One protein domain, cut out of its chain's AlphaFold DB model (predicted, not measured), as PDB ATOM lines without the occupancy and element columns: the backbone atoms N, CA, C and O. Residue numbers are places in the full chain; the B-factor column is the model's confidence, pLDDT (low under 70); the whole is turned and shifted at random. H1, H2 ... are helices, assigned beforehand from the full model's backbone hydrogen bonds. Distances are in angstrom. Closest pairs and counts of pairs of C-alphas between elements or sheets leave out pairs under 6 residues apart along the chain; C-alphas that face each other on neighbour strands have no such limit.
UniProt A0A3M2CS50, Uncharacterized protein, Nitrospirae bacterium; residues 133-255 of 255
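Overview. This is residues 133 to 255 of the 255 residues of an uncharacterized protein of Nitrospirae bacterium (UniProt A0A3M2CS50). Eight helices follow one another along a rod, most of them crosswise to its length, with H1 at one end and H8 at the other. H1 to H4 make one half; H5 to H8 make the other, an up-and-down bundle in which each helix runs against the one before it. H4 packs on H5 where the halves join. The printed part has 123 residues, is all helix with no named strand, and is compact, with a radius of gyration of the C-alphas of 15.6 A and spans of 52 by 24 by 24 A.

Along the chain. H1, residues 133 to 145, begins at C-alpha 133 (135.876, 121.115, 120.757) and is 19.5 A long. H2 is residues 147 to 154, H3 161 to 172, 16.5 A, H4 177 to 187, H5 200 to 209 and H6 214 to 224. H7, residues 227 to 240, measures 20.0 A. H8, residues 243 to 253, measures 15.8 A and ends at C-alpha 253 (174.516, 145.731, 132.935).

Arrangement. H1 touches H2 at a steep tilt of 46 degrees, closest at the C-alphas of Tyr 143 and Leu 150, 4.6 A. H3 and H4 form a helical hairpin, closest at the C-alphas of Ala 167 and Val 183, 5.6 A. H4 touches H5, closest at the C-alphas of Pro 181 and Ala 206, 4.3 A. H5 and H6 form a hairpin, closest at the C-alphas of Ile 207 and Lys 217, 6.1 A, as do H7 and H8, at those of Ala 237 and Leu 245, 5.8 A. H5 and H8 are apart. Every O i to N i+4 pair is within hydrogen-bond range in H2, H3, H5, H6 and H8; 7 of 9 are in H1, 4 of 7 in H4 and 8 of 10 in H7.

Size, cuts and confidence. The C-alphas farthest apart, those of Ser 134 and Pro 255, are 54.2 A apart. The printed part has no cut. H4 to H5 is a long link of 12 residues. Residue 255 alone has pLDDT under 70.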
ATOM      1  N   GLU A 133     135.601 120.401 122.012       98.38
ATOM      2  CA  GLU A 133     135.876 121.115 120.757       98.38
ATOM      3  C   GLU A 133     134.665 121.911 120.248       98.38
ATOM      4  O   GLU A 133     134.810 123.069 119.861       98.38
ATOM      5  N   SER A 134     133.456 121.339 120.312       98.50
ATOM      6  CA  SER A 134     132.220 122.024 119.905       98.50
ATOM      7  C   SER A 134     131.901 123.248 120.771       98.50
ATOM      8  O   SER A 134     131.334 124.228 120.294       98.50
ATOM      9  N   GLU A 135     132.262 123.200 122.050       98.69
ATOM     10  CA  GLU A 135     132.045 124.288 123.004       98.69
ATOM     11  C   GLU A 135     133.058 125.417 122.766       98.69
ATOM     12  O   GLU A 135     132.694 126.594 122.748       98.69
ATOM     13  N   ILE A 136     134.319 125.071 122.483       98.69
ATOM     14  CA  ILE A 136     135.360 126.025 122.075       98.69
ATOM     15  C   ILE A 136     134.998 126.684 120.743       98.69
ATOM     16  O   ILE A 136     135.105 127.905 120.616       98.69
ATOM     17  N   GLN A 137     134.532 125.903 119.769       98.69
ATOM     18  CA  GLN A 137     134.085 126.409 118.476       98.69
ATOM     19  C   GLN A 137     132.956 127.432 118.649       98.69
ATOM     20  O   GLN A 137     133.009 128.520 118.076       98.69
ATOM     21  N   TRP A 138     131.995 127.152 119.537       98.75
ATOM     22  CA  TRP A 138     130.948 128.114 119.868       98.75
ATOM     23  C   TRP A 138     131.511 129.411 120.472       98.75
ATOM     24  O   TRP A 138     131.053 130.499 120.116       98.75
ATOM     25  N   LEU A 139     132.521 129.344 121.352       98.75
ATOM     26  CA  LEU A 139     133.179 130.553 121.870       98.75
ATOM     27  C   LEU A 139     133.832 131.363 120.736       98.75
ATOM     28  O   LEU A 139     133.665 132.584 120.684       98.75
ATOM     29  N   VAL A 140     134.536 130.697 119.815       98.69
ATOM     30  CA  VAL A 140     135.192 131.315 118.647       98.69
ATOM     31  C   VAL A 140     134.189 131.981 117.703       98.69
ATOM     32  O   VAL A 140     134.481 133.027 117.136       98.69
ATOM     33  N   GLU A 141     132.989 131.435 117.554       98.56
ATOM     34  CA  GLU A 141     131.940 132.034 116.719       98.56
ATOM     35  C   GLU A 141     131.265 133.245 117.380       98.56
ATOM     36  O   GLU A 141     130.632 134.061 116.707       98.56
ATOM     37  N   ASN A 142     131.396 133.389 118.703       98.56
ATOM     38  CA  ASN A 142     130.628 134.358 119.484       98.56
ATOM     39  C   ASN A 142     131.482 135.371 120.272       98.56
ATOM     40  O   ASN A 142     130.911 136.234 120.937       98.56
ATOM     41  N   TYR A 143     132.818 135.340 120.191       98.25
ATOM     42  CA  TYR A 143     133.699 136.204 121.003       98.25
ATOM     43  C   TYR A 143     133.438 137.704 120.862       98.25
ATOM     44  O   TYR A 143     133.574 138.437 121.838       98.25
ATOM     45  N   ARG A 144     133.009 138.164 119.681       97.56
ATOM     46  CA  ARG A 144     132.682 139.581 119.442       97.56
ATOM     47  C   ARG A 144     131.396 140.035 120.134       97.56
ATOM     48  O   ARG A 144     131.178 141.230 120.279       97.56
ATOM     49  N   LYS A 145     130.538 139.100 120.552       97.19
ATOM     50  CA  LYS A 145     129.235 139.411 121.157       97.19
ATOM     51  C   LYS A 145     129.322 139.701 122.654       97.19
ATOM     52  O   LYS A 145     128.391 140.265 123.213       97.19
ATOM     53  N   SER A 146     130.396 139.281 123.327       96.00
ATOM     54  CA  SER A 146     130.566 139.509 124.764       96.00
ATOM     55  C   SER A 146     132.036 139.482 125.170       96.00
ATOM     56  O   SER A 146     132.750 138.511 124.909       96.00
ATOM     57  N   VAL A 147     132.462 140.501 125.924       96.31
ATOM     58  CA  VAL A 147     133.799 140.558 126.540       96.31
ATOM     59  C   VAL A 147     134.065 139.348 127.441       96.31
ATOM     60  O   VAL A 147     135.206 138.914 127.596       96.31
ATOM     61  N   HIS A 148     133.017 138.748 128.010       97.00
ATOM     62  CA  HIS A 148     133.142 137.542 128.815       97.00
ATOM     63  C   HIS A 148     133.561 136.332 127.979       97.00
ATOM     64  O   HIS A 148     134.433 135.592 128.434       97.00
ATOM     65  N   ILE A 149     133.006 136.168 126.771       98.19
ATOM     66  CA  ILE A 149     133.383 135.101 125.827       98.19
ATOM     67  C   ILE A 149     134.822 135.307 125.366       98.19
ATOM     68  O   ILE A 149     135.629 134.385 125.475       98.19
ATOM     69  N   LEU A 150     135.171 136.529 124.948       98.38
ATOM     70  CA  LEU A 150     136.544 136.869 124.578       98.38
ATOM     71  C   LEU A 150     137.529 136.531 125.709       98.38
ATOM     72  O   LEU A 150     138.530 135.852 125.492       98.38
ATOM     73  N   ASN A 151     137.213 136.920 126.945       97.75
ATOM     74  CA  ASN A 151     138.050 136.610 128.102       97.75
ATOM     75  C   ASN A 151     138.139 135.103 128.403       97.75
ATOM     76  O   ASN A 151     139.104 134.690 129.045       97.75
ATOM     77  N   ARG A 152     137.164 134.272 128.004       96.94
ATOM     78  CA  ARG A 152     137.279 132.807 128.138       96.94
ATOM     79  C   ARG A 152     138.284 132.231 127.141       96.94
ATOM     80  O   ARG A 152     139.044 131.359 127.541       96.94
ATOM     81  N   LEU A 153     138.321 132.750 125.912       98.00
ATOM     82  CA  LEU A 153     139.300 132.351 124.894       98.00
ATOM     83  C   LEU A 153     140.715 132.815 125.256       98.00
ATOM     84  O   LEU A 153     141.629 132.002 125.327       98.00
ATOM     85  N   LEU A 154     140.886 134.105 125.570       98.12
ATOM     86  CA  LEU A 154     142.195 134.690 125.898       98.12
ATOM     87  C   LEU A 154     142.833 134.090 127.159       98.12
ATOM     88  O   LEU A 154     144.052 134.070 127.299       98.12
ATOM     89  N   LEU A 155     142.011 133.623 128.102       95.38
ATOM     90  CA  LEU A 155     142.468 133.057 129.373       95.38
ATOM     91  C   LEU A 155     142.216 131.552 129.466       95.38
ATOM     92  O   LEU A 155     142.145 131.028 130.584       95.38
ATOM     93  N   TYR A 156     142.060 130.871 128.329       96.44
ATOM     94  CA  TYR A 156     141.818 129.434 128.303       96.44
ATOM     95  C   TYR A 156     142.947 128.692 129.057       96.44
ATOM     96  O   TYR A 156     144.109 129.121 129.025       96.44
ATOM     97  N   PRO A 157     142.623 127.664 129.863       93.56
ATOM     98  CA  PRO A 157     143.564 127.120 130.842       93.56
ATOM     99  C   PRO A 157     144.706 126.312 130.223       93.56
ATOM    100  O   PRO A 157     145.750 126.193 130.859       93.56
ATOM    101  N   GLU A 158     144.534 125.780 129.014       93.25
ATOM    102  CA  GLU A 158     145.537 124.942 128.362       93.25
ATOM    103  C   GLU A 158     145.683 125.267 126.870       93.25
ATOM    104  O   GLU A 158     144.822 125.924 126.287       93.25
ATOM    105  N   PRO A 159     146.782 124.850 126.235       94.31
ATOM    106  CA  PRO A 159     146.973 125.059 124.810       94.31
ATOM    107  C   PRO A 159     145.965 124.233 123.983       94.31
ATOM    108  O   PRO A 159     145.812 123.042 124.231       94.31
ATOM    109  N   HIS A 160     145.281 124.845 123.002       96.88
ATOM    110  CA  HIS A 160     144.269 124.159 122.179       96.88
ATOM    111  C   HIS A 160     144.314 124.582 120.691       96.88
ATOM    112  O   HIS A 160     144.241 125.788 120.426       96.88
ATOM    113  N   PRO A 161     144.315 123.644 119.715       97.19
ATOM    114  CA  PRO A 161     144.474 123.959 118.286       97.19
ATOM    115  C   PRO A 161     143.431 124.932 117.716       97.19
ATOM    116  O   PRO A 161     143.772 125.858 116.987       97.19
ATOM    117  N   ILE A 162     142.151 124.769 118.081       98.56
ATOM    118  CA  ILE A 162     141.074 125.673 117.626       98.56
ATOM    119  C   ILE A 162     141.313 127.118 118.103       98.56
ATOM    120  O   ILE A 162     141.079 128.069 117.358       98.56
ATOM    121  N   ILE A 163     141.807 127.290 119.334       98.44
ATOM    122  CA  ILE A 163     142.076 128.612 119.914       98.44
ATOM    123  C   ILE A 163     143.323 129.225 119.280       98.44
ATOM    124  O   ILE A 163     143.318 130.418 119.000       98.44
ATOM    125  N   GLU A 164     144.356 128.431 118.995       97.81
ATOM    126  CA  GLU A 164     145.529 128.898 118.245       97.81
ATOM    127  C   GLU A 164     145.154 129.397 116.855       97.81
ATOM    128  O   GLU A 164     145.491 130.524 116.502       97.81
ATOM    129  N   ALA A 165     144.412 128.597 116.085       98.50
ATOM    130  CA  ALA A 165     143.989 128.973 114.740       98.50
ATOM    131  C   ALA A 165     143.126 130.248 114.753       98.50
ATOM    132  O   ALA A 165     143.234 131.104 113.872       98.50
ATOM    133  N   TRP A 166     142.273 130.402 115.772       98.69
ATOM    134  CA  TRP A 166     141.532 131.640 115.993       98.69
ATOM    135  C   TRP A 166     142.451 132.818 116.336       98.69
ATOM    136  O   TRP A 166     142.318 133.868 115.709       98.69
ATOM    137  N   ALA A 167     143.386 132.648 117.273       98.69
ATOM    138  CA  ALA A 167     144.315 133.691 117.696       98.69
ATOM    139  C   ALA A 167     145.216 134.153 116.544       98.69
ATOM    140  O   ALA A 167     145.418 135.351 116.374       98.69
ATOM    141  N   GLU A 168     145.690 133.234 115.701       98.62
ATOM    142  CA  GLU A 168     146.532 133.550 114.546       98.62
ATOM    143  C   GLU A 168     145.768 134.408 113.535       98.62
ATOM    144  O   GLU A 168     146.282 135.414 113.044       98.62
ATOM    145  N   ARG A 169     144.513 134.047 113.253       98.50
ATOM    146  CA  ARG A 169     143.637 134.824 112.370       98.50
ATOM    147  C   ARG A 169     143.342 136.212 112.942       98.50
ATOM    148  O   ARG A 169     143.446 137.189 112.209       98.50
ATOM    149  N   VAL A 170     143.005 136.300 114.230       98.50
ATOM    150  CA  VAL A 170     142.740 137.568 114.935       98.50
ATOM    151  C   VAL A 170     143.968 138.477 114.928       98.50
ATOM    152  O   VAL A 170     143.837 139.673 114.676       98.50
ATOM    153  N   TYR A 171     145.153 137.906 115.160       98.44
ATOM    154  CA  TYR A 171     146.427 138.616 115.126       98.44
ATOM    155  C   TYR A 171     146.724 139.165 113.727       98.44
ATOM    156  O   TYR A 171     146.916 140.365 113.559       98.44
ATOM    157  N   LYS A 172     146.673 138.309 112.696       98.12
ATOM    158  CA  LYS A 172     146.931 138.701 111.299       98.12
ATOM    159  C   LYS A 172     145.958 139.760 110.778       98.12
ATOM    160  O   LYS A 172     146.330 140.558 109.925       98.12
ATOM    161  N   ALA A 173     144.722 139.760 111.273       98.00
ATOM    162  CA  ALA A 173     143.708 140.749 110.926       98.00
ATOM    163  C   ALA A 173     143.743 142.012 111.816       98.00
ATOM    164  O   ALA A 173     142.956 142.925 111.579       98.00
ATOM    165  N   ASN A 174     144.638 142.076 112.813       97.25
ATOM    166  CA  ASN A 174     144.755 143.166 113.787       97.25
ATOM    167  C   ASN A 174     143.410 143.549 114.442       97.25
ATOM    168  O   ASN A 174     143.064 144.723 114.571       97.25
ATOM    169  N   GLU A 175     142.601 142.554 114.819       97.75
ATOM    170  CA  GLU A 175     141.235 142.814 115.302       97.75
ATOM    171  C   GLU A 175     141.167 143.243 116.771       97.75
ATOM    172  O   GLU A 175     140.168 143.819 117.196       97.75
ATOM    173  N   LEU A 176     142.194 142.920 117.563       97.62
ATOM    174  CA  LEU A 176     142.242 143.166 119.006       97.62
ATOM    175  C   LEU A 176     143.561 143.847 119.419       97.62
ATOM    176  O   LEU A 176     144.300 143.272 120.221       97.62
ATOM    177  N   PRO A 177     143.870 145.053 118.905       96.31
ATOM    178  CA  PRO A 177     145.139 145.731 119.187       96.31
ATOM    179  C   PRO A 177     145.349 145.976 120.691       96.31
ATOM    180  O   PRO A 177     146.421 145.711 121.222       96.31
ATOM    181  N   ASP A 178     144.293 146.346 121.421       96.75
ATOM    182  CA  ASP A 178     144.367 146.594 122.872       96.75
ATOM    183  C   ASP A 178     144.595 145.321 123.710       96.75
ATOM    184  O   ASP A 178     144.831 145.396 124.916       96.75
ATOM    185  N   ARG A 179     144.470 144.140 123.093       97.81
ATOM    186  CA  ARG A 179     144.650 142.820 123.721       97.81
ATOM    187  C   ARG A 179     145.746 142.012 123.025       97.81
ATOM    188  O   ARG A 179     145.783 140.786 123.152       97.81
ATOM    189  N   GLU A 180     146.616 142.681 122.266       97.88
ATOM    190  CA  GLU A 180     147.680 142.046 121.489       97.88
ATOM    191  C   GLU A 180     148.565 141.120 122.346       97.88
ATOM    192  O   GLU A 180     148.750 139.969 121.937       97.88
ATOM    193  N   PRO A 181     149.019 141.502 123.563       98.06
ATOM    194  CA  PRO A 181     149.798 140.597 124.403       98.06
ATOM    195  C   PRO A 181     149.073 139.287 124.733       98.06
ATOM    196  O   PRO A 181     149.701 138.231 124.786       98.06
ATOM    197  N   GLU A 182     147.758 139.318 124.978       98.44
ATOM    198  CA  GLU A 182     146.995 138.101 125.265       98.44
ATOM    199  C   GLU A 182     146.771 137.235 124.030       98.44
ATOM    200  O   GLU A 182     146.800 136.011 124.146       98.44
ATOM    201  N   VAL A 183     146.573 137.842 122.858       98.50
ATOM    202  CA  VAL A 183     146.457 137.098 121.597       98.50
ATOM    203  C   VAL A 183     147.784 136.415 121.270       98.50
ATOM    204  O   VAL A 183     147.807 135.209 121.028       98.50
ATOM    205  N   VAL A 184     148.901 137.145 121.342       98.31
ATOM    206  CA  VAL A 184     150.242 136.594 121.096       98.31
ATOM    207  C   VAL A 184     150.580 135.501 122.110       98.31
ATOM    208  O   VAL A 184     151.116 134.462 121.731       98.31
ATOM    209  N   ALA A 185     150.199 135.658 123.382       98.31
ATOM    210  CA  ALA A 185     150.424 134.643 124.412       98.31
ATOM    211  C   ALA A 185     149.819 133.267 124.074       98.31
ATOM    212  O   ALA A 185     150.357 132.247 124.509       98.31
ATOM    213  N   LEU A 186     148.722 133.218 123.308       98.19
ATOM    214  CA  LEU A 186     148.103 131.963 122.863       98.19
ATOM    215  C   LEU A 186     148.915 131.252 121.770       98.19
ATOM    216  O   LEU A 186     148.847 130.023 121.675       98.19
ATOM    217  N   LEU A 187     149.676 132.018 120.983       98.00
ATOM    218  CA  LEU A 187     150.496 131.550 119.861       98.00
ATOM    219  C   LEU A 187     151.890 131.075 120.291       98.00
ATOM    220  O   LEU A 187     152.564 130.370 119.542       98.00
ATOM    221  N   ILE A 188     152.335 131.454 121.489       97.25
ATOM    222  CA  ILE A 188     153.634 131.040 122.018       97.25
ATOM    223  C   ILE A 188     153.567 129.574 122.467       97.25
ATOM    224  O   ILE A 188     152.714 129.165 123.265       97.25
ATOM    225  N   ARG A 189     154.510 128.780 121.954       92.94
ATOM    226  CA  ARG A 189     154.766 127.388 122.355       92.94
ATOM    227  C   ARG A 189     156.192 127.286 122.888       92.94
ATOM    228  O   ARG A 189     156.466 127.737 123.991       92.94
ATOM    229  N   ASN A 190     157.116 126.754 122.096       93.88
ATOM    230  CA  ASN A 190     158.533 126.707 122.464       93.88
ATOM    231  C   ASN A 190     159.287 127.991 122.083       93.88
ATOM    232  O   ASN A 190     160.311 128.299 122.683       93.88
ATOM    233  N   ASP A 191     158.778 128.733 121.098       96.31
ATOM    234  CA  ASP A 191     159.292 130.035 120.671       96.31
ATOM    235  C   ASP A 191     158.129 130.908 120.179       96.31
ATOM    236  O   ASP A 191     156.986 130.443 120.070       96.31
ATOM    237  N   ILE A 192     158.424 132.174 119.903       96.06
ATOM    238  CA  ILE A 192     157.504 133.104 119.253       96.06
ATOM    239  C   ILE A 192     157.457 132.782 117.753       96.06
ATOM    240  O   ILE A 192     158.519 132.681 117.129       96.06
ATOM    241  N   PRO A 193     156.267 132.617 117.141       96.75
ATOM    242  CA  PRO A 193     156.180 132.346 115.711       96.75
ATOM    243  C   PRO A 193     156.829 133.460 114.870       96.75
ATOM    244  O   PRO A 193     156.599 134.632 115.159       96.75
ATOM    245  N   PRO A 194     157.564 133.144 113.783       95.62
ATOM    246  CA  PRO A 194     158.293 134.149 112.995       95.62
ATOM    247  C   PRO A 194     157.426 135.239 112.355       95.62
ATOM    248  O   PRO A 194     157.929 136.300 112.004       95.62
ATOM    249  N   TYR A 195     156.133 134.969 112.159       96.12
ATOM    250  CA  TYR A 195     155.183 135.936 111.609       96.12
ATOM    251  C   TYR A 195     154.649 136.922 112.658       96.12
ATOM    252  O   TYR A 195     153.935 137.854 112.294       96.12
ATOM    253  N   VAL A 196     154.933 136.705 113.946       96.94
ATOM    254  CA  VAL A 196     154.566 137.627 115.023       96.94
ATOM    255  C   VAL A 196     155.633 138.710 115.116       96.94
ATOM    256  O   VAL A 196     156.794 138.438 115.409       96.94
ATOM    257  N   SER A 197     155.218 139.950 114.886       94.62
ATOM    258  CA  SER A 197     156.025 141.153 115.023       94.62
ATOM    259  C   SER A 197     155.273 142.148 115.902       94.62
ATOM    260  O   SER A 197     154.240 142.681 115.507       94.62
ATOM    261  N   CYS A 198     155.765 142.359 117.119       93.62
ATOM    262  CA  CYS A 198     155.222 143.332 118.062       93.62
ATOM    263  C   CYS A 198     156.371 143.974 118.849       93.62
ATOM    264  O   CYS A 198     157.503 143.488 118.810       93.62
ATOM    265  N   GLY A 199     156.100 145.092 119.525       93.94
ATOM    266  CA  GLY A 199     157.116 145.784 120.323       93.94
ATOM    267  C   GLY A 199     157.645 144.925 121.478       93.94
ATOM    268  O   GLY A 199     156.973 143.998 121.937       93.94
ATOM    269  N   ASP A 200     158.835 145.259 121.979       93.25
ATOM    270  CA  ASP A 200     159.505 144.501 123.047       93.25
ATOM    271  C   ASP A 200     158.633 144.350 124.301       93.25
ATOM    272  O   ASP A 200     158.538 143.263 124.871       93.25
ATOM    273  N   GLU A 201     157.934 145.413 124.713       93.56
ATOM    274  CA  GLU A 201     157.046 145.361 125.879       93.56
ATOM    275  C   GLU A 201     155.876 144.391 125.679       93.56
ATOM    276  O   GLU A 201     155.598 143.572 126.558       93.56
ATOM    277  N   VAL A 202     155.221 144.443 124.513       96.31
ATOM    278  CA  VAL A 202     154.127 143.527 124.144       96.31
ATOM    279  C   VAL A 202     154.636 142.091 124.121       96.31
ATOM    280  O   VAL A 202     154.006 141.207 124.704       96.31
ATOM    281  N   THR A 203     155.808 141.874 123.523       97.19
ATOM    282  CA  THR A 203     156.476 140.574 123.448       97.19
ATOM    283  C   THR A 203     156.723 139.990 124.840       97.19
ATOM    284  O   THR A 203     156.313 138.864 125.132       97.19
ATOM    285  N   LEU A 204     157.340 140.762 125.737       97.31
ATOM    286  CA  LEU A 204     157.637 140.341 127.107       97.31
ATOM    287  C   LEU A 204     156.361 140.032 127.909       97.31
ATOM    288  O   LEU A 204     156.288 139.024 128.621       97.31
ATOM    289  N   GLU A 205     155.327 140.863 127.773       97.69
ATOM    290  CA  GLU A 205     154.045 140.681 128.465       97.69
ATOM    291  C   GLU A 205     153.262 139.478 127.894       97.69
ATOM    292  O   GLU A 205     152.550 138.796 128.637       97.69
ATOM    293  N   ALA A 206     153.419 139.166 126.602       98.06
ATOM    294  CA  ALA A 206     152.874 137.962 125.979       98.06
ATOM    295  C   ALA A 206     153.570 136.689 126.488       98.06
ATOM    296  O   ALA A 206     152.892 135.748 126.910       98.06
ATOM    297  N   ILE A 207     154.910 136.675 126.543       98.06
ATOM    298  CA  ILE A 207     155.688 135.544 127.083       98.06
ATOM    299  C   ILE A 207     155.271 135.244 128.528       98.06
ATOM    300  O   ILE A 207     155.025 134.091 128.890       98.06
ATOM    301  N   ALA A 208     155.136 136.279 129.361       96.75
ATOM    302  CA  ALA A 208     154.749 136.106 130.758       96.75
ATOM    303  C   ALA A 208     153.361 135.450 130.908       96.75
ATOM    304  O   ALA A 208     153.154 134.614 131.800       96.75
ATOM    305  N   ARG A 209     152.422 135.779 130.011       96.19
ATOM    306  CA  ARG A 209     151.056 135.233 130.005       96.19
ATOM    307  C   ARG A 209     150.926 133.870 129.333       96.19
ATOM    308  O   ARG A 209     149.969 133.159 129.652       96.19
ATOM    309  N   ALA A 210     151.849 133.491 128.456       96.81
ATOM    310  CA  ALA A 210     151.776 132.248 127.696       96.81
ATOM    311  C   ALA A 210     151.631 131.005 128.599       96.81
ATOM    312  O   ALA A 210     152.122 130.958 129.734       96.81
ATOM    313  N   ARG A 211     150.913 129.985 128.114       94.69
ATOM    314  CA  ARG A 211     150.663 128.715 128.830       94.69
ATOM    315  C   ARG A 211     151.759 127.695 128.521       94.69
ATOM    316  O   ARG A 211     151.512 126.654 127.925       94.69
ATOM    317  N   ILE A 212     152.979 128.044 128.909       95.44
ATOM    318  CA  ILE A 212     154.217 127.295 128.654       95.44
ATOM    319  C   ILE A 212     154.988 127.110 129.965       95.44
ATOM    320  O   ILE A 212     154.686 127.788 130.952       95.44
ATOM    321  N   SER A 213     155.956 126.192 129.996       95.56
ATOM    322  CA  SER A 213     156.733 125.926 131.210       95.56
ATOM    323  C   SER A 213     157.570 127.135 131.627       95.56
ATOM    324  O   SER A 213     158.026 127.918 130.790       95.56
ATOM    325  N   ASP A 214     157.836 127.247 132.926       95.62
ATOM    326  CA  ASP A 214     158.669 128.315 133.486       95.62
ATOM    327  C   ASP A 214     160.070 128.350 132.864       95.62
ATOM    328  O   ASP A 214     160.603 129.426 132.609       95.62
ATOM    329  N   SER A 215     160.633 127.185 132.525       96.06
ATOM    330  CA  SER A 215     161.917 127.083 131.824       96.06
ATOM    331  C   SER A 215     161.895 127.720 130.431       96.06
ATOM    332  O   SER A 215     162.833 128.429 130.068       96.06
ATOM    333  N   VAL A 216     160.825 127.506 129.655       96.88
ATOM    334  CA  VAL A 216     160.668 128.106 128.322       96.88
ATOM    335  C   VAL A 216     160.404 129.603 128.451       96.88
ATOM    336  O   VAL A 216     161.027 130.388 127.740       96.88
ATOM    337  N   LYS A 217     159.553 130.023 129.401       97.38
ATOM    338  CA  LYS A 217     159.325 131.453 129.678       97.38
ATOM    339  C   LYS A 217     160.621 132.168 130.003       97.38
ATOM    340  O   LYS A 217     160.889 133.221 129.438       97.38
ATOM    341  N   GLU A 218     161.426 131.594 130.891       97.19
ATOM    342  CA  GLU A 218     162.699 132.178 131.285       97.19
ATOM    343  C   GLU A 218     163.644 132.316 130.084       97.19
ATOM    344  O   GLU A 218     164.218 133.386 129.876       97.19
ATOM    345  N   ALA A 219     163.784 131.263 129.274       97.06
ATOM    346  CA  ALA A 219     164.628 131.286 128.081       97.06
ATOM    347  C   ALA A 219     164.187 132.371 127.085       97.06
ATOM    348  O   ALA A 219     165.027 133.109 126.567       97.06
ATOM    349  N   LEU A 220     162.877 132.516 126.863       97.62
ATOM    350  CA  LEU A 220     162.331 133.551 125.988       97.62
ATOM    351  C   LEU A 220     162.535 134.952 126.569       97.62
ATOM    352  O   LEU A 220     163.041 135.818 125.867       97.62
ATOM    353  N   ILE A 221     162.242 135.183 127.851       97.25
ATOM    354  CA  ILE A 221     162.464 136.501 128.466       97.25
ATOM    355  C   ILE A 221     163.940 136.905 128.361       97.25
ATOM    356  O   ILE A 221     164.225 138.048 128.027       97.25
ATOM    357  N   ARG A 222     164.886 135.975 128.565       95.81
ATOM    358  CA  ARG A 222     166.323 136.239 128.357       95.81
ATOM    359  C   ARG A 222     166.645 136.618 126.913       95.81
ATOM    360  O   ARG A 222     167.399 137.555 126.700       95.81
ATOM    361  N   LYS A 223     166.081 135.905 125.932       94.56
ATOM    362  CA  LYS A 223     166.290 136.164 124.496       94.56
ATOM    363  C   LYS A 223     165.865 137.583 124.094       94.56
ATOM    364  O   LYS A 223     166.493 138.162 123.216       94.56
ATOM    365  N   PHE A 224     164.829 138.123 124.735       93.25
ATOM    366  CA  PHE A 224     164.293 139.463 124.468       93.25
ATOM    367  C   PHE A 224     164.744 140.528 125.481       93.25
ATOM    368  O   PHE A 224     164.345 141.686 125.369       93.25
ATOM    369  N   ALA A 225     165.572 140.172 126.467       91.81
ATOM    370  CA  ALA A 225     166.108 141.128 127.425       91.81
ATOM    371  C   ALA A 225     167.185 141.994 126.761       91.81
ATOM    372  O   ALA A 225     168.157 141.485 126.202       91.81
ATOM    373  N   CYS A 226     167.037 143.310 126.858       89.56
ATOM    374  CA  CYS A 226     167.998 144.280 126.356       89.56
ATOM    375  C   CYS A 226     168.128 145.456 127.341       89.56
ATOM    376  O   CYS A 226     167.255 145.647 128.192       89.56
ATOM    377  N   PRO A 227     169.191 146.278 127.239       88.44
ATOM    378  CA  PRO A 227     169.380 147.427 128.129       88.44
ATOM    379  C   PRO A 227     168.182 148.388 128.176       88.44
ATOM    380  O   PRO A 227     167.902 148.978 129.214       88.44
ATOM    381  N   ASN A 228     167.433 148.504 127.074       90.69
ATOM    382  CA  ASN A 228     166.288 149.409 126.968       90.69
ATOM    383  C   ASN A 228     165.019 148.893 127.671       90.69
ATOM    384  O   ASN A 228     164.078 149.662 127.833       90.69
ATOM    385  N   ASN A 229     164.964 147.617 128.075       93.69
ATOM    386  CA  ASN A 229     163.780 147.011 128.697       93.69
ATOM    387  C   ASN A 229     164.069 146.316 130.044       93.69
ATOM    388  O   ASN A 229     163.234 145.552 130.542       93.69
ATOM    389  N   CYS A 230     165.219 146.598 130.671       93.44
ATOM    390  CA  CYS A 230     165.632 145.977 131.934       93.44
ATOM    391  C   CYS A 230     164.601 146.130 133.062       93.44
ATOM    392  O   CYS A 230     164.367 145.164 133.788       93.44
ATOM    393  N   ASP A 231     163.953 147.292 133.183       94.62
ATOM    394  CA  ASP A 231     162.928 147.533 134.208       94.62
ATOM    395  C   ASP A 231     161.739 146.583 134.048       94.62
ATOM    396  O   ASP A 231     161.273 145.980 135.020       94.62
ATOM    397  N   LYS A 232     161.295 146.366 132.804       95.56
ATOM    398  CA  LYS A 232     160.215 145.424 132.509       95.56
ATOM    399  C   LYS A 232     160.639 143.988 132.800       95.56
ATOM    400  O   LYS A 232     159.877 143.226 133.391       95.56
ATOM    401  N   VAL A 233     161.860 143.604 132.432       96.62
ATOM    402  CA  VAL A 233     162.392 142.267 132.738       96.62
ATOM    403  C   VAL A 233     162.501 142.048 134.253       96.62
ATOM    404  O   VAL A 233     162.164 140.964 134.730       96.62
ATOM    405  N   LEU A 234     162.909 143.062 135.023       96.62
ATOM    406  CA  LEU A 234     162.952 143.006 136.485       96.62
ATOM    407  C   LEU A 234     161.546 142.846 137.081       96.62
ATOM    408  O   LEU A 234     161.340 141.974 137.928       96.62
ATOM    409  N   GLU A 235     160.570 143.625 136.608       97.31
ATOM    410  CA  GLU A 235     159.159 143.489 136.993       97.31
ATOM    411  C   GLU A 235     158.664 142.052 136.763       97.31
ATOM    412  O   GLU A 235     158.095 141.423 137.662       97.31
ATOM    413  N   LEU A 236     158.934 141.494 135.577       96.94
ATOM    414  CA  LEU A 236     158.563 140.122 135.236       96.94
ATOM    415  C   LEU A 236     159.269 139.092 136.117       96.94
ATOM    416  O   LEU A 236     158.624 138.148 136.576       96.94
ATOM    417  N   ALA A 237     160.558 139.278 136.393       96.88
ATOM    418  CA  ALA A 237     161.325 138.390 137.255       96.88
ATOM    419  C   ALA A 237     160.745 138.333 138.675       96.88
ATOM    420  O   ALA A 237     160.623 137.247 139.244       96.88
ATOM    421  N   LEU A 238     160.335 139.478 139.228       97.25
ATOM    422  CA  LEU A 238     159.689 139.554 140.539       97.25
ATOM    423  C   LEU A 238     158.292 138.920 140.514       97.25
ATOM    424  O   LEU A 238     157.984 138.082 141.364       97.25
ATOM    425  N   ARG A 239     157.469 139.258 139.511       96.44
ATOM    426  CA  ARG A 239     156.103 138.731 139.349       96.44
ATOM    427  C   ARG A 239     156.080 137.210 139.204       96.44
ATOM    428  O   ARG A 239     155.232 136.551 139.801       96.44
ATOM    429  N   LEU A 240     157.009 136.660 138.424       95.50
ATOM    430  CA  LEU A 240     157.119 135.227 138.136       95.50
ATOM    431  C   LEU A 240     158.037 134.481 139.118       95.50
ATOM    432  O   LEU A 240     158.168 133.266 139.017       95.50
ATOM    433  N   ARG A 241     158.667 135.184 140.071       96.31
ATOM    434  CA  ARG A 241     159.634 134.634 141.041       96.31
ATOM    435  C   ARG A 241     160.841 133.934 140.385       96.31
ATOM    436  O   ARG A 241     161.366 132.952 140.907       96.31
ATOM    437  N   MET A 242     161.328 134.470 139.265       96.62
ATOM    438  CA  MET A 242     162.435 133.924 138.467       96.62
ATOM    439  C   MET A 242     163.763 134.644 138.765       96.62
ATOM    440  O   MET A 242     164.199 135.530 138.029       96.62
ATOM    441  N   SER A 243     164.444 134.264 139.854       96.56
ATOM    442  CA  SER A 243     165.711 134.902 140.294       96.56
ATOM    443  C   SER A 243     166.854 134.831 139.268       96.56
ATOM    444  O   SER A 243     167.767 135.658 139.245       96.56
ATOM    445  N   SER A 244     166.800 133.834 138.401       95.75
ATOM    446  CA  SER A 244     167.718 133.581 137.301       95.75
ATOM    447  C   SER A 244     167.718 134.719 136.265       95.75
ATOM    448  O   SER A 244     168.784 135.033 135.724       95.75
ATOM    449  N   LEU A 245     166.578 135.385 136.044       95.62
ATOM    450  CA  LEU A 245     166.466 136.584 135.204       95.62
ATOM    451  C   LEU A 245     167.178 137.786 135.834       95.62
ATOM    452  O   LEU A 245     167.881 138.511 135.142       95.62
ATOM    453  N   ILE A 246     167.097 137.953 137.156       94.69
ATOM    454  CA  ILE A 246     167.818 139.026 137.864       94.69
ATOM    455  C   ILE A 246     169.332 138.838 137.706       94.69
ATOM    456  O   ILE A 246     170.050 139.778 137.378       94.69
ATOM    457  N   ARG A 247     169.826 137.598 137.849       94.31
ATOM    458  CA  ARG A 247     171.245 137.281 137.597       94.31
ATOM    459  C   ARG A 247     171.667 137.573 136.157       94.31
ATOM    460  O   ARG A 247     172.834 137.868 135.929       94.31
ATOM    461  N   HIS A 248     170.753 137.435 135.195       92.06
ATOM    462  CA  HIS A 248     171.016 137.811 133.810       92.06
ATOM    463  C   HIS A 248     171.200 139.320 133.690       92.06
ATOM    464  O   HIS A 248     172.228 139.743 133.185       92.06
ATOM    465  N   LEU A 249     170.265 140.103 134.236       91.88
ATOM    466  CA  LEU A 249     170.320 141.565 134.210       91.88
ATOM    467  C   LEU A 249     171.608 142.113 134.833       91.88
ATOM    468  O   LEU A 249     172.237 142.971 134.230       91.88
ATOM    469  N   VAL A 250     172.044 141.572 135.977       92.12
ATOM    470  CA  VAL A 250     173.318 141.972 136.608       92.12
ATOM    471  C   VAL A 250     174.500 141.788 135.652       92.12
ATOM    472  O   VAL A 250     175.333 142.673 135.550       92.12
ATOM    473  N   LYS A 251     174.556 140.669 134.919       89.44
ATOM    474  CA  LYS A 251     175.626 140.412 133.940       89.44
ATOM    475  C   LYS A 251     175.509 141.271 132.684       89.44
ATOM    476  O   LYS A 251     176.516 141.586 132.078       89.44
ATOM    477  N   THR A 252     174.291 141.585 132.254       84.81
ATOM    478  CA  THR A 252     174.055 142.391 131.048       84.81
ATOM    479  C   THR A 252     174.364 143.875 131.284       84.81
ATOM    480  O   THR A 252     174.677 144.586 130.335       84.81
ATOM    481  N   LEU A 253     174.271 144.340 132.535       80.31
ATOM    482  CA  LEU A 253     174.516 145.731 132.935       80.31
ATOM    483  C   LEU A 253     175.948 146.000 133.427       80.31
ATOM    484  O   LEU A 253     176.304 147.163 133.596       80.31
ATOM    485  N   ASP A 254     176.745 144.955 133.652       70.19
ATOM    486  CA  ASP A 254     178.148 145.029 134.080       70.19
ATOM    487  C   ASP A 254     179.040 144.522 132.922       70.19
ATOM    488  O   ASP A 254     179.245 143.309 132.811       70.19
ATOM    489  N   PRO A 255     179.434 145.403 131.976       57.22
ATOM    490  CA  PRO A 255     180.123 145.029 130.735       57.22
ATOM    491  C   PRO A 255     181.550 144.500 130.930       57.22
ATOM    492  O   PRO A 255     182.287 145.026 131.795       57.22
TER     493      PRO A 255